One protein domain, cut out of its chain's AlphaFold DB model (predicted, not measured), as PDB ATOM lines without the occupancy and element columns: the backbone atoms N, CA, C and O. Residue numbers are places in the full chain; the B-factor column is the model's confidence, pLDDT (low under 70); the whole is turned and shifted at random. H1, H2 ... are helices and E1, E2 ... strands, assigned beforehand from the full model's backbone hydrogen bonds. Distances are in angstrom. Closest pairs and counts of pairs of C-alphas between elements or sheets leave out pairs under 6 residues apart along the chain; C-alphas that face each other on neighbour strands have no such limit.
ATOM      1  N   TRP A  63      -2.244 -20.649 -46.977       95.25
ATOM      2  CA  TRP A  63      -2.070 -20.477 -45.535       95.25
ATOM      3  C   TRP A  63      -0.781 -19.742 -45.147       95.25
ATOM      4  O   TRP A  63      -0.775 -19.031 -44.140       95.25
ATOM      5  N   ALA A  64       0.285 -19.851 -45.948       94.75
ATOM      6  CA  ALA A  64       1.598 -19.283 -45.635       94.75
ATOM      7  C   ALA A  64       1.579 -17.759 -45.449       94.75
ATOM      8  O   ALA A  64       2.381 -17.228 -44.686       94.75
ATOM      9  N   GLN A  65       0.611 -17.061 -46.053       95.06
ATOM     10  CA  GLN A  65       0.430 -15.612 -45.888       95.06
ATOM     11  C   GLN A  65       0.190 -15.166 -44.431       95.06
ATOM     12  O   GLN A  65       0.398 -13.998 -44.108       95.06
ATOM     13  N   HIS A  66      -0.263 -16.071 -43.555       96.12
ATOM     14  CA  HIS A  66      -0.556 -15.777 -42.143       96.12
ATOM     15  C   HIS A  66       0.598 -16.101 -41.195       96.12
ATOM     16  O   HIS A  66       0.491 -15.879 -39.986       96.12
ATOM     17  N   TYR A  67       1.689 -16.644 -41.725       94.06
ATOM     18  CA  TYR A  67       2.841 -17.080 -40.952       94.06
ATOM     19  C   TYR A  67       4.069 -16.223 -41.271       94.06
ATOM     20  O   TYR A  67       4.123 -15.571 -42.314       94.06
ATOM     21  N   PRO A  68       5.063 -16.178 -40.364       92.56
ATOM     22  CA  PRO A  68       6.337 -15.540 -40.663       92.56
ATOM     23  C   PRO A  68       6.963 -16.117 -41.934       92.56
ATOM     24  O   PRO A  68       6.843 -17.313 -42.200       92.56
ATOM     25  N   GLU A  69       7.666 -15.273 -42.684       92.56
ATOM     26  CA  GLU A  69       8.395 -15.702 -43.875       92.56
ATOM     27  C   GLU A  69       9.367 -16.846 -43.539       92.56
ATOM     28  O   GLU A  69      10.099 -16.782 -42.548       92.56
ATOM     29  N   GLY A  70       9.336 -17.909 -44.348       88.69
ATOM     30  CA  GLY A  70      10.161 -19.103 -44.148       88.69
ATOM     31  C   GLY A  70       9.712 -20.022 -43.006       88.69
ATOM     32  O   GLY A  70      10.464 -20.917 -42.635       88.69
ATOM     33  N   ALA A  71       8.524 -19.820 -42.426       91.25
ATOM     34  CA  ALA A  71       7.968 -20.774 -41.472       91.25
ATOM     35  C   ALA A  71       7.660 -22.114 -42.159       91.25
ATOM     36  O   ALA A  71       6.953 -22.156 -43.162       91.25
ATOM     37  N   GLU A  72       8.150 -23.205 -41.576       91.88
ATOM     38  CA  GLU A  72       7.775 -24.558 -41.979       91.88
ATOM     39  C   GLU A  72       6.349 -24.848 -41.507       91.88
ATOM     40  O   GLU A  72       6.036 -24.713 -40.315       91.88
ATOM     41  N   LEU A  73       5.486 -25.229 -42.447       94.56
ATOM     42  CA  LEU A  73       4.081 -25.511 -42.191       94.56
ATOM     43  C   LEU A  73       3.773 -26.977 -42.468       94.56
ATOM     44  O   LEU A  73       4.157 -27.512 -43.501       94.56
ATOM     45  N   TYR A  74       3.029 -27.577 -41.553       95.25
ATOM     46  CA  TYR A  74       2.315 -28.823 -41.755       95.25
ATOM     47  C   TYR A  74       0.925 -28.495 -42.305       95.25
ATOM     48  O   TYR A  74       0.212 -27.677 -41.717       95.25
ATOM     49  N   VAL A  75       0.546 -29.114 -43.423       95.31
ATOM     50  CA  VAL A  75      -0.788 -28.974 -44.023       95.31
ATOM     51  C   VAL A  75      -1.556 -30.266 -43.803       95.31
ATOM     52  O   VAL A  75      -1.106 -31.338 -44.194       95.31
ATOM     53  N   HIS A  76      -2.733 -30.152 -43.200       95.62
ATOM     54  CA  HIS A  76      -3.635 -31.267 -42.972       95.62
ATOM     55  C   HIS A  76      -4.858 -31.149 -43.874       95.62
ATOM     56  O   HIS A  76      -5.425 -30.061 -43.992       95.62
ATOM     57  N   THR A  77      -5.266 -32.270 -44.471       93.88
ATOM     58  CA  THR A  77      -6.499 -32.385 -45.259       93.88
ATOM     59  C   THR A  77      -7.481 -33.258 -44.491       93.88
ATOM     60  O   THR A  77      -7.170 -34.405 -44.173       93.88
ATOM     61  N   PHE A  78      -8.645 -32.701 -44.179       91.69
ATOM     62  CA  PHE A  78      -9.730 -33.400 -43.505       91.69
ATOM     63  C   PHE A  78     -10.483 -34.316 -44.484       91.69
ATOM     64  O   PHE A  78     -10.410 -34.113 -45.697       91.69
ATOM     65  N   PRO A  79     -11.261 -35.296 -43.984       89.06
ATOM     66  CA  PRO A  79     -12.040 -36.196 -44.838       89.06
ATOM     67  C   PRO A  79     -13.050 -35.496 -45.757       89.06
ATOM     68  O   PRO A  79     -13.430 -36.053 -46.778       89.06
ATOM     69  N   ASP A  80     -13.487 -34.282 -45.408       86.62
ATOM     70  CA  ASP A  80     -14.396 -33.469 -46.225       86.62
ATOM     71  C   ASP A  80     -13.678 -32.642 -47.311       86.62
ATOM     72  O   ASP A  80     -14.295 -31.772 -47.928       86.62
ATOM     73  N   GLY A  81     -12.380 -32.886 -47.518       88.62
ATOM     74  CA  GLY A  81     -11.539 -32.208 -48.502       88.62
ATOM     75  C   GLY A  81     -11.024 -30.843 -48.046       88.62
ATOM     76  O   GLY A  81     -10.227 -30.222 -48.749       88.62
ATOM     77  N   LYS A  82     -11.436 -30.342 -46.873       92.69
ATOM     78  CA  LYS A  82     -10.941 -29.053 -46.383       92.69
ATOM     79  C   LYS A  82      -9.511 -29.160 -45.891       92.69
ATOM     80  O   LYS A  82      -9.101 -30.189 -45.361       92.69
ATOM     81  N   THR A  83      -8.765 -28.067 -45.987       95.38
ATOM     82  CA  THR A  83      -7.370 -28.026 -45.546       95.38
ATOM     83  C   THR A  83      -7.116 -26.959 -44.496       95.38
ATOM     84  O   THR A  83      -7.733 -25.894 -44.484       95.38
ATOM     85  N   VAL A  84      -6.156 -27.227 -43.619       97.06
ATOM     86  CA  VAL A  84      -5.624 -26.256 -42.663       97.06
ATOM     87  C   VAL A  84      -4.112 -26.382 -42.605       97.06
ATOM     88  O   VAL A  84      -3.581 -27.486 -42.710       97.06
ATOM     89  N   ALA A  85      -3.412 -25.269 -42.400       96.94
ATOM     90  CA  ALA A  85      -1.992 -25.313 -42.088       96.94
ATOM     91  C   ALA A  85      -1.724 -24.894 -40.643       96.94
ATOM     92  O   ALA A  85      -2.336 -23.961 -40.122       96.94
ATOM     93  N   LEU A  86      -0.772 -25.572 -40.016       96.75
ATOM     94  CA  LEU A  86      -0.178 -25.220 -38.734       96.75
ATOM     95  C   LEU A  86       1.333 -25.135 -38.930       96.75
ATOM     96  O   LEU A  86       1.877 -25.698 -39.872       96.75
ATOM     97  N   LYS A  87       2.051 -24.461 -38.033       95.50
ATOM     98  CA  LYS A  87       3.509 -24.633 -37.986       95.50
ATOM     99  C   LYS A  87       3.857 -26.107 -37.760       95.50
ATOM    100  O   LYS A  87       3.086 -26.808 -37.112       95.50
ATOM    101  N   THR A  88       5.012 -26.581 -38.220       93.44
ATOM    102  CA  THR A  88       5.467 -27.947 -37.897       93.44
ATOM    103  C   THR A  88       5.543 -28.150 -36.386       93.44
ATOM    104  O   THR A  88       5.857 -27.217 -35.634       93.44
ATOM    105  N   PHE A  89       5.269 -29.365 -35.916       89.38
ATOM    106  CA  PHE A  89       5.185 -29.630 -34.482       89.38
ATOM    107  C   PHE A  89       6.522 -29.354 -33.776       89.38
ATOM    108  O   PHE A  89       6.572 -28.708 -32.726       89.38
ATOM    109  N   GLY A  90       7.637 -29.707 -34.428       88.00
ATOM    110  CA  GLY A  90       8.995 -29.396 -33.975       88.00
ATOM    111  C   GLY A  90       9.236 -27.905 -33.687       88.00
ATOM    112  O   GLY A  90       9.950 -27.555 -32.744       88.00
ATOM    113  N   SER A  91       8.595 -27.013 -34.444       90.00
ATOM    114  CA  SER A  91       8.808 -25.563 -34.345       90.00
ATOM    115  C   SER A  91       8.048 -24.884 -33.196       90.00
ATOM    116  O   SER A  91       8.396 -23.769 -32.794       90.00
ATOM    117  N   ILE A  92       7.016 -25.527 -32.633       89.00
ATOM    118  CA  ILE A  92       6.224 -24.929 -31.547       89.00
ATOM    119  C   ILE A  92       6.859 -25.148 -30.168       89.00
ATOM    120  O   ILE A  92       6.506 -24.464 -29.197       89.00
ATOM    121  N   TYR A  93       7.833 -26.050 -30.060       85.12
ATOM    122  CA  TYR A  93       8.460 -26.400 -28.794       85.12
ATOM    123  C   TYR A  93       9.308 -25.277 -28.190       85.12
ATOM    124  O   TYR A  93      10.077 -24.575 -28.836       85.12
ATOM    125  N   SER A  94       9.208 -25.138 -26.869       87.19
ATOM    126  CA  SER A  94      10.172 -24.387 -26.063       87.19
ATOM    127  C   SER A  94      10.170 -24.924 -24.636       87.19
ATOM    128  O   SER A  94       9.144 -25.414 -24.163       87.19
ATOM    129  N   LYS A  95      11.284 -24.779 -23.907       90.25
ATOM    130  CA  LYS A  95      11.374 -25.194 -22.490       90.25
ATOM    131  C   LYS A  95      10.254 -24.587 -21.637       90.25
ATOM    132  O   LYS A  95       9.660 -25.266 -20.807       90.25
ATOM    133  N   THR A  96       9.934 -23.314 -21.869       91.50
ATOM    134  CA  THR A  96       8.846 -22.617 -21.172       91.50
ATOM    135  C   THR A  96       7.476 -23.189 -21.518       91.50
ATOM    136  O   THR A  96       6.616 -23.257 -20.647       91.50
ATOM    137  N   TRP A  97       7.252 -23.583 -22.772       90.88
ATOM    138  CA  TRP A  97       5.993 -24.202 -23.179       90.88
ATOM    139  C   TRP A  97       5.837 -25.600 -22.575       90.88
ATOM    140  O   TRP A  97       4.815 -25.851 -21.949       90.88
ATOM    141  N   LEU A  98       6.881 -26.435 -22.626       89.62
ATOM    142  CA  LEU A  98       6.894 -27.760 -21.991       89.62
ATOM    143  C   LEU A  98       6.558 -27.685 -20.492       89.62
ATOM    144  O   LEU A  98       5.742 -28.450 -19.988       89.62
ATOM    145  N   TYR A  99       7.122 -26.703 -19.787       91.69
ATOM    146  CA  TYR A  99       6.806 -26.463 -18.378       91.69
ATOM    147  C   TYR A  99       5.354 -26.019 -18.132       91.69
ATOM    148  O   TYR A  99       4.791 -26.272 -17.068       91.69
ATOM    149  N   LYS A 100       4.745 -25.300 -19.081       90.38
ATOM    150  CA  LYS A 100       3.348 -24.866 -18.972       90.38
ATOM    151  C   LYS A 100       2.393 -26.024 -19.233       90.38
ATOM    152  O   LYS A 100       1.461 -26.192 -18.454       90.38
ATOM    153  N   ILE A 101       2.639 -26.822 -20.273       92.56
ATOM    154  CA  ILE A 101       1.769 -27.956 -20.607       92.56
ATOM    155  C   ILE A 101       1.849 -29.071 -19.563       92.56
ATOM    156  O   ILE A 101       0.843 -29.707 -19.297       92.56
ATOM    157  N   SER A 102       2.985 -29.241 -18.871       89.12
ATOM    158  CA  SER A 102       3.114 -30.231 -17.787       89.12
ATOM    159  C   SER A 102       2.231 -29.938 -16.566       89.12
ATOM    160  O   SER A 102       2.245 -30.696 -15.601       89.12
ATOM    161  N   ARG A 103       1.561 -28.781 -16.541       92.44
ATOM    162  CA  ARG A 103       0.615 -28.376 -15.494       92.44
ATOM    163  C   ARG A 103      -0.843 -28.523 -15.933       92.44
ATOM    164  O   ARG A 103      -1.727 -28.268 -15.120       92.44
ATOM    165  N   LEU A 104      -1.084 -28.851 -17.200       93.50
ATOM    166  CA  LEU A 104      -2.418 -29.130 -17.715       93.50
ATOM    167  C   LEU A 104      -2.876 -30.498 -17.205       93.50
ATOM    168  O   LEU A 104      -2.051 -31.353 -16.884       93.50
ATOM    169  N   GLN A 105      -4.188 -30.658 -17.039       93.25
ATOM    170  CA  GLN A 105      -4.754 -31.805 -16.326       93.25
ATOM    171  C   GLN A 105      -5.281 -32.886 -17.262       93.25
ATOM    172  O   GLN A 105      -5.425 -34.029 -16.833       93.25
ATOM    173  N   THR A 106      -5.572 -32.529 -18.511       93.56
ATOM    174  CA  THR A 106      -6.143 -33.436 -19.503       93.56
ATOM    175  C   THR A 106      -5.339 -33.399 -20.795       93.56
ATOM    176  O   THR A 106      -4.725 -32.380 -21.123       93.56
ATOM    177  N   ASP A 107      -5.369 -34.502 -21.538       90.38
ATOM    178  CA  ASP A 107      -4.755 -34.572 -22.866       90.38
ATOM    179  C   ASP A 107      -5.414 -33.565 -23.817       90.38
ATOM    180  O   ASP A 107      -4.723 -32.862 -24.549       90.38
ATOM    181  N   THR A 108      -6.730 -33.376 -23.701       91.06
ATOM    182  CA  THR A 108      -7.486 -32.343 -24.418       91.06
ATOM    183  C   THR A 108      -6.890 -30.948 -24.209       91.06
ATOM    184  O   THR A 108      -6.598 -30.253 -25.179       91.06
ATOM    185  N   ASP A 109      -6.615 -30.537 -22.966       93.94
ATOM    186  CA  ASP A 109      -5.986 -29.235 -22.701       93.94
ATOM    187  C   ASP A 109      -4.628 -29.098 -23.409       93.94
ATOM    188  O   ASP A 109      -4.278 -28.019 -23.899       93.94
ATOM    189  N   VAL A 110      -3.847 -30.184 -23.453       92.88
ATOM    190  CA  VAL A 110      -2.544 -30.222 -24.130       92.88
ATOM    191  C   VAL A 110      -2.715 -30.067 -25.640       92.88
ATOM    192  O   VAL A 110      -2.004 -29.250 -26.232       92.88
ATOM    193  N   ILE A 111      -3.673 -30.777 -26.241       93.94
ATOM    194  CA  ILE A 111      -4.009 -30.707 -27.670       93.94
ATOM    195  C   ILE A 111      -4.371 -29.269 -28.053       93.94
ATOM    196  O   ILE A 111      -3.699 -28.661 -28.892       93.94
ATOM    197  N   PHE A 112      -5.345 -28.662 -27.369       93.94
ATOM    198  CA  PHE A 112      -5.751 -27.280 -27.638       93.94
ATOM    199  C   PHE A 112      -4.600 -26.289 -27.426       93.94
ATOM    200  O   PHE A 112      -4.422 -25.355 -28.212       93.94
ATOM    201  N   ALA A 113      -3.777 -26.475 -26.389       94.19
ATOM    202  CA  ALA A 113      -2.626 -25.612 -26.139       94.19
ATOM    203  C   ALA A 113      -1.530 -25.738 -27.213       94.19
ATOM    204  O   ALA A 113      -0.833 -24.753 -27.485       94.19
ATOM    205  N   ALA A 114      -1.352 -26.926 -27.798       94.31
ATOM    206  CA  ALA A 114      -0.437 -27.159 -28.907       94.31
ATOM    207  C   ALA A 114      -0.968 -26.531 -30.200       94.31
ATOM    208  O   ALA A 114      -0.268 -25.712 -30.803       94.31
ATOM    209  N   ILE A 115      -2.220 -26.826 -30.561       94.81
ATOM    210  CA  ILE A 115      -2.896 -26.275 -31.744       94.81
ATOM    211  C   ILE A 115      -2.853 -24.749 -31.705       94.81
ATOM    212  O   ILE A 115      -2.311 -24.135 -32.620       94.81
ATOM    213  N   LYS A 116      -3.267 -24.132 -30.591       94.12
ATOM    214  CA  LYS A 116      -3.268 -22.669 -30.412       94.12
ATOM    215  C   LYS A 116      -1.897 -22.015 -30.593       94.12
ATOM    216  O   LYS A 116      -1.786 -20.817 -30.848       94.12
ATOM    217  N   ARG A 117      -0.823 -22.777 -30.390       93.81
ATOM    218  CA  ARG A 117       0.552 -22.302 -30.554       93.81
ATOM    219  C   ARG A 117       1.066 -22.478 -31.984       93.81
ATOM    220  O   ARG A 117       1.914 -21.689 -32.410       93.81
ATOM    221  N   GLY A 118       0.589 -23.504 -32.687       93.88
ATOM    222  CA  GLY A 118       0.925 -23.795 -34.081       93.88
ATOM    223  C   GLY A 118       0.061 -23.050 -35.096       93.88
ATOM    224  O   GLY A 118       0.517 -22.794 -36.208       93.88
ATOM    225  N   CYS A 119      -1.157 -22.662 -34.730       95.94
ATOM    226  CA  CYS A 119      -2.105 -22.030 -35.635       95.94
ATOM    227  C   CYS A 119      -1.933 -20.501 -35.702       95.94
ATOM    228  O   CYS A 119      -1.486 -19.839 -34.760       95.94
ATOM    229  N   CYS A 120      -2.304 -19.922 -36.843       95.69
ATOM    230  CA  CYS A 120      -2.631 -18.505 -36.956       95.69
ATOM    231  C   CYS A 120      -4.097 -18.268 -36.523       95.69
ATOM    232  O   CYS A 120      -4.850 -19.234 -36.367       95.69
ATOM    233  N   PRO A 121      -4.545 -17.011 -36.342       96.00
ATOM    234  CA  PRO A 121      -5.929 -16.724 -35.948       96.00
ATOM    235  C   PRO A 121      -6.990 -17.281 -36.912       96.00
ATOM    236  O   PRO A 121      -8.067 -17.672 -36.478       96.00
ATOM    237  N   GLN A 122      -6.697 -17.330 -38.213       96.12
ATOM    238  CA  GLN A 122      -7.602 -17.862 -39.233       96.12
ATOM    239  C   GLN A 122      -7.725 -19.382 -39.136       96.12
ATOM    240  O   GLN A 122      -8.827 -19.906 -39.262       96.12
ATOM    241  N   ALA A 123      -6.613 -20.074 -38.879       96.44
ATOM    242  CA  ALA A 123      -6.613 -21.514 -38.652       96.44
ATOM    243  C   ALA A 123      -7.337 -21.854 -37.340       96.44
ATOM    244  O   ALA A 123      -8.154 -22.761 -37.332       96.44
ATOM    245  N   ASP A 124      -7.127 -21.083 -36.265       95.94
ATOM    246  CA  ASP A 124      -7.867 -21.241 -34.999       95.94
ATOM    247  C   ASP A 124      -9.381 -21.117 -35.224       95.94
ATOM    248  O   ASP A 124     -10.141 -22.014 -34.877       95.94
ATOM    249  N   ALA A 125      -9.822 -20.041 -35.884       95.38
ATOM    250  CA  ALA A 125     -11.236 -19.813 -36.166       95.38
ATOM    251  C   ALA A 125     -11.854 -20.915 -37.043       95.38
ATOM    252  O   ALA A 125     -12.993 -21.307 -36.808       95.38
ATOM    253  N   PHE A 126     -11.108 -21.407 -38.035       95.62
ATOM    254  CA  PHE A 126     -11.522 -22.527 -38.874       95.62
ATOM    255  C   PHE A 126     -11.681 -23.816 -38.056       95.62
ATOM    256  O   PHE A 126     -12.731 -24.449 -38.111       95.62
ATOM    257  N   LEU A 127     -10.673 -24.164 -37.252       95.62
ATOM    258  CA  LEU A 127     -10.662 -25.371 -36.426       95.62
ATOM    259  C   LEU A 127     -11.788 -25.369 -35.387       95.62
ATOM    260  O   LEU A 127     -12.445 -26.386 -35.198       95.62
ATOM    261  N   MET A 128     -12.059 -24.224 -34.755       93.75
ATOM    262  CA  MET A 128     -13.157 -24.093 -33.785       93.75
ATOM    263  C   MET A 128     -14.554 -24.130 -34.429       93.75
ATOM    264  O   MET A 128     -15.549 -24.181 -33.710       93.75
ATOM    265  N   ALA A 129     -14.644 -24.048 -35.758       93.44
ATOM    266  CA  ALA A 129     -15.899 -24.131 -36.503       93.44
ATOM    267  C   ALA A 129     -16.157 -25.527 -37.096       93.44
ATOM    268  O   ALA A 129     -17.185 -25.715 -37.750       93.44
ATOM    269  N   LEU A 130     -15.237 -26.480 -36.909       91.19
ATOM    270  CA  LEU A 130     -15.434 -27.860 -37.342       91.19
ATOM    271  C   LEU A 130     -16.566 -28.518 -36.547       91.19
ATOM    272  O   LEU A 130     -16.785 -28.213 -35.377       91.19
ATOM    273  N   ASP A 131     -17.288 -29.413 -37.213       88.38
ATOM    274  CA  ASP A 131     -18.308 -30.243 -36.577       88.38
ATOM    275  C   ASP A 131     -17.630 -31.395 -35.824       88.38
ATOM    276  O   ASP A 131     -16.915 -32.197 -36.425       88.38
ATOM    277  N   ASP A 132     -17.858 -31.467 -34.514       86.62
ATOM    278  CA  ASP A 132     -17.330 -32.485 -33.602       86.62
ATOM    279  C   ASP A 132     -18.409 -33.492 -33.149       86.62
ATOM    280  O   ASP A 132     -18.219 -34.266 -32.210       86.62
ATOM    281  N   SER A 133     -19.572 -33.519 -33.813       86.94
ATOM    282  CA  SER A 133     -20.699 -34.369 -33.402       86.94
ATOM    283  C   SER A 133     -20.524 -35.861 -33.718       86.94
ATOM    284  O   SER A 133     -21.175 -36.702 -33.089       86.94
ATOM    285  N   VAL A 134     -19.664 -36.205 -34.684       79.56
ATOM    286  CA  VAL A 134     -19.433 -37.584 -35.161       79.56
ATOM    287  C   VAL A 134     -18.042 -38.114 -34.772       79.56
ATOM    288  O   VAL A 134     -17.843 -39.328 -34.734       79.56
ATOM    289  N   GLY A 135     -17.099 -37.236 -34.419       85.25
ATOM    290  CA  GLY A 135     -15.720 -37.570 -34.047       85.25
ATOM    291  C   GLY A 135     -14.985 -36.371 -33.440       85.25
ATOM    292  O   GLY A 135     -15.579 -35.307 -33.299       85.25
ATOM    293  N   ASP A 136     -13.707 -36.541 -33.089       90.38
ATOM    294  CA  ASP A 136     -12.856 -35.458 -32.572       90.38
ATOM    295  C   ASP A 136     -11.817 -35.051 -33.635       90.38
ATOM    296  O   ASP A 136     -10.691 -35.557 -33.639       90.38
ATOM    297  N   PRO A 137     -12.174 -34.138 -34.561       92.38
ATOM    298  CA  PRO A 137     -11.280 -33.747 -35.647       92.38
ATOM    299  C   PRO A 137     -10.004 -33.057 -35.147       92.38
ATOM    300  O   PRO A 137      -9.027 -32.968 -35.892       92.38
ATOM    301  N   LEU A 138      -9.991 -32.543 -33.911       93.88
ATOM    302  CA  LEU A 138      -8.815 -31.898 -33.336       93.88
ATOM    303  C   LEU A 138      -7.839 -32.917 -32.756       93.88
ATOM    304  O   LEU A 138      -6.632 -32.713 -32.898       93.88
ATOM    305  N   ASP A 139      -8.328 -33.999 -32.146       93.12
ATOM    306  CA  ASP A 139      -7.467 -35.125 -31.771       93.12
ATOM    307  C   ASP A 139      -6.882 -35.796 -33.019       93.12
ATOM    308  O   ASP A 139      -5.664 -35.942 -33.107       93.12
ATOM    309  N   ASP A 140      -7.696 -36.082 -34.043       92.75
ATOM    310  CA  ASP A 140      -7.224 -36.683 -35.301       92.75
ATOM    311  C   ASP A 140      -6.137 -35.827 -35.976       92.75
ATOM    312  O   ASP A 140      -5.060 -36.322 -36.335       92.75
ATOM    313  N   LEU A 141      -6.382 -34.516 -36.083       94.75
ATOM    314  CA  LEU A 141      -5.398 -33.547 -36.563       94.75
ATOM    315  C   LEU A 141      -4.117 -33.595 -35.726       94.75
ATOM    316  O   LEU A 141      -3.018 -33.581 -36.281       94.75
ATOM    317  N   TYR A 142      -4.247 -33.611 -34.398       94.19
ATOM    318  CA  TYR A 142      -3.113 -33.608 -33.484       94.19
ATOM    319  C   TYR A 142      -2.271 -34.875 -33.627       94.19
ATOM    320  O   TYR A 142      -1.053 -34.770 -33.768       94.19
ATOM    321  N   GLN A 143      -2.889 -36.057 -33.671       93.50
ATOM    322  CA  GLN A 143      -2.175 -37.316 -33.879       93.50
ATOM    323  C   GLN A 143      -1.478 -37.346 -35.242       93.50
ATOM    324  O   GLN A 143      -0.323 -37.764 -35.331       93.50
ATOM    325  N   ALA A 144      -2.129 -36.872 -36.305       93.19
ATOM    326  CA  ALA A 144      -1.501 -36.787 -37.621       93.19
ATOM    327  C   ALA A 144      -0.303 -35.819 -37.610       93.19
ATOM    328  O   ALA A 144       0.768 -36.150 -38.105       93.19
ATOM    329  N   TRP A 145      -0.451 -34.661 -36.962       94.06
ATOM    330  CA  TRP A 145       0.599 -33.648 -36.836       94.06
ATOM    331  C   TRP A 145       1.804 -34.114 -36.008       94.06
ATOM    332  O   TRP A 145       2.935 -33.733 -36.301       94.06
ATOM    333  N   LEU A 146       1.584 -34.949 -34.987       90.94
ATOM    334  CA  LEU A 146       2.655 -35.585 -34.211       90.94
ATOM    335  C   LEU A 146       3.502 -36.546 -35.049       90.94
ATOM    336  O   LEU A 146       4.702 -36.672 -34.805       90.94
ATOM    337  N   ASN A 147       2.855 -37.242 -35.981       86.19
ATOM    338  CA  ASN A 147       3.458 -38.278 -36.816       86.19
ATOM    339  C   ASN A 147       3.952 -37.746 -38.165       86.19
ATOM    340  O   ASN A 147       4.470 -38.520 -38.968       86.19
ATOM    341  N   ASP A 148       3.801 -36.444 -38.417       76.94
ATOM    342  CA  ASP A 148       4.390 -35.788 -39.572       76.94
ATOM    343  C   ASP A 148       5.917 -35.805 -39.425       76.94
ATOM    344  O   ASP A 148       6.519 -34.958 -38.762       76.94
TER     345      ASP A 148
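Overview. This is residues 63 to 148 of the 155 residues of an uncharacterized protein of Mycolicibacterium sp. CBMA 360 (UniProt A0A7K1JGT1). A small, mostly helical domain has a hairpin of two strands, E1 and E2, with helices loosely grouped about it: H6 by E1, H5 beside E2, and one end of the longest helix, H4, at E2. H6 crosses H4, H3 lies beyond H4 far from the hairpin, H1 sits by E2 away from H4 and H6, and residues 131 to 136 stick out. The 86 printed residues hold six named helices and two named strands in the order H1 E1 E2 H2 H3 H4 H5 H6, with an antiparallel sheet E1 - E2. The class is mostly helix, and the whole is compact, with a radius of gyration of the C-alphas of 12.8 A and spans of 36 by 34 by 23 A.

Along the chain. Find C-alpha 63 at (-2.070, -20.477, -45.535), where H1 begins; it covers residues 63 to 66. Next come E1, residues 73 to 77 and 13.0 A long, and E2, residues 83 to 87 and 13.7 A. H2 is residues 89 to 92, and H3 is residues 95 to 101, 10.2 A. From C-alpha 107 at (-4.755, -34.572, -22.866), H4 runs 16.6 A to residue 118. H5 covers residues 121 to 127, 9.9 A, and H6 residues 137 to 146, 14.1 A, ending at C-alpha 146 at (2.655, -35.585, -34.211).

Arrangement. Look first at the hairpin E1 and E2, antiparallel at 155 degrees: N 74 and O 86 are 2.8 A apart and N 84 and O 76 are 3.0 A apart, both within hydrogen-bond range. Trp 63 of H1 and Ala 85 of E2 have the closest C-alphas of those elements, 5.9 A apart. Between E2 and H5 the closest C-alphas are those of Val 84 and Ala 123, 6.3 A; between E1 and H6, those of His 76 and Leu 141, 7.0 A; between E2 and H4, those of Lys 87 and Gly 118, 4.8 A. H4 and H6 touch, closest at the C-alphas of Ile 111 and Tyr 142, 6.6 A, and run the same way at a steep tilt of 69.7 degrees, only just short of about perpendicular. H2 touches H4 at residues 114 to 118 alone, closest at the C-alphas of Ile 92 and Gly 118, 6.0 A. H3 and H4 are close but not clearly touching, with C-alphas 101 and 110 closest at 6.0 A, and run opposite ways at a steep tilt of 43 degrees. H3 and H6 are apart. In H3, H5 and H6 every O i to N i+4 pair is within hydrogen-bond range, in H4 7 of 8 are, and H1 and H2 are too short for such a pair.

Size, cuts and confidence. The two C-alphas farthest apart, those of Glu 69 and Val 134, are 36.5 A apart. The printed part has no cut and no long link; H1 to E1 and H5 to H6 are short links, and the others are tight. The mean pLDDT of the printed part is 92.2, and no printed residue is under 70.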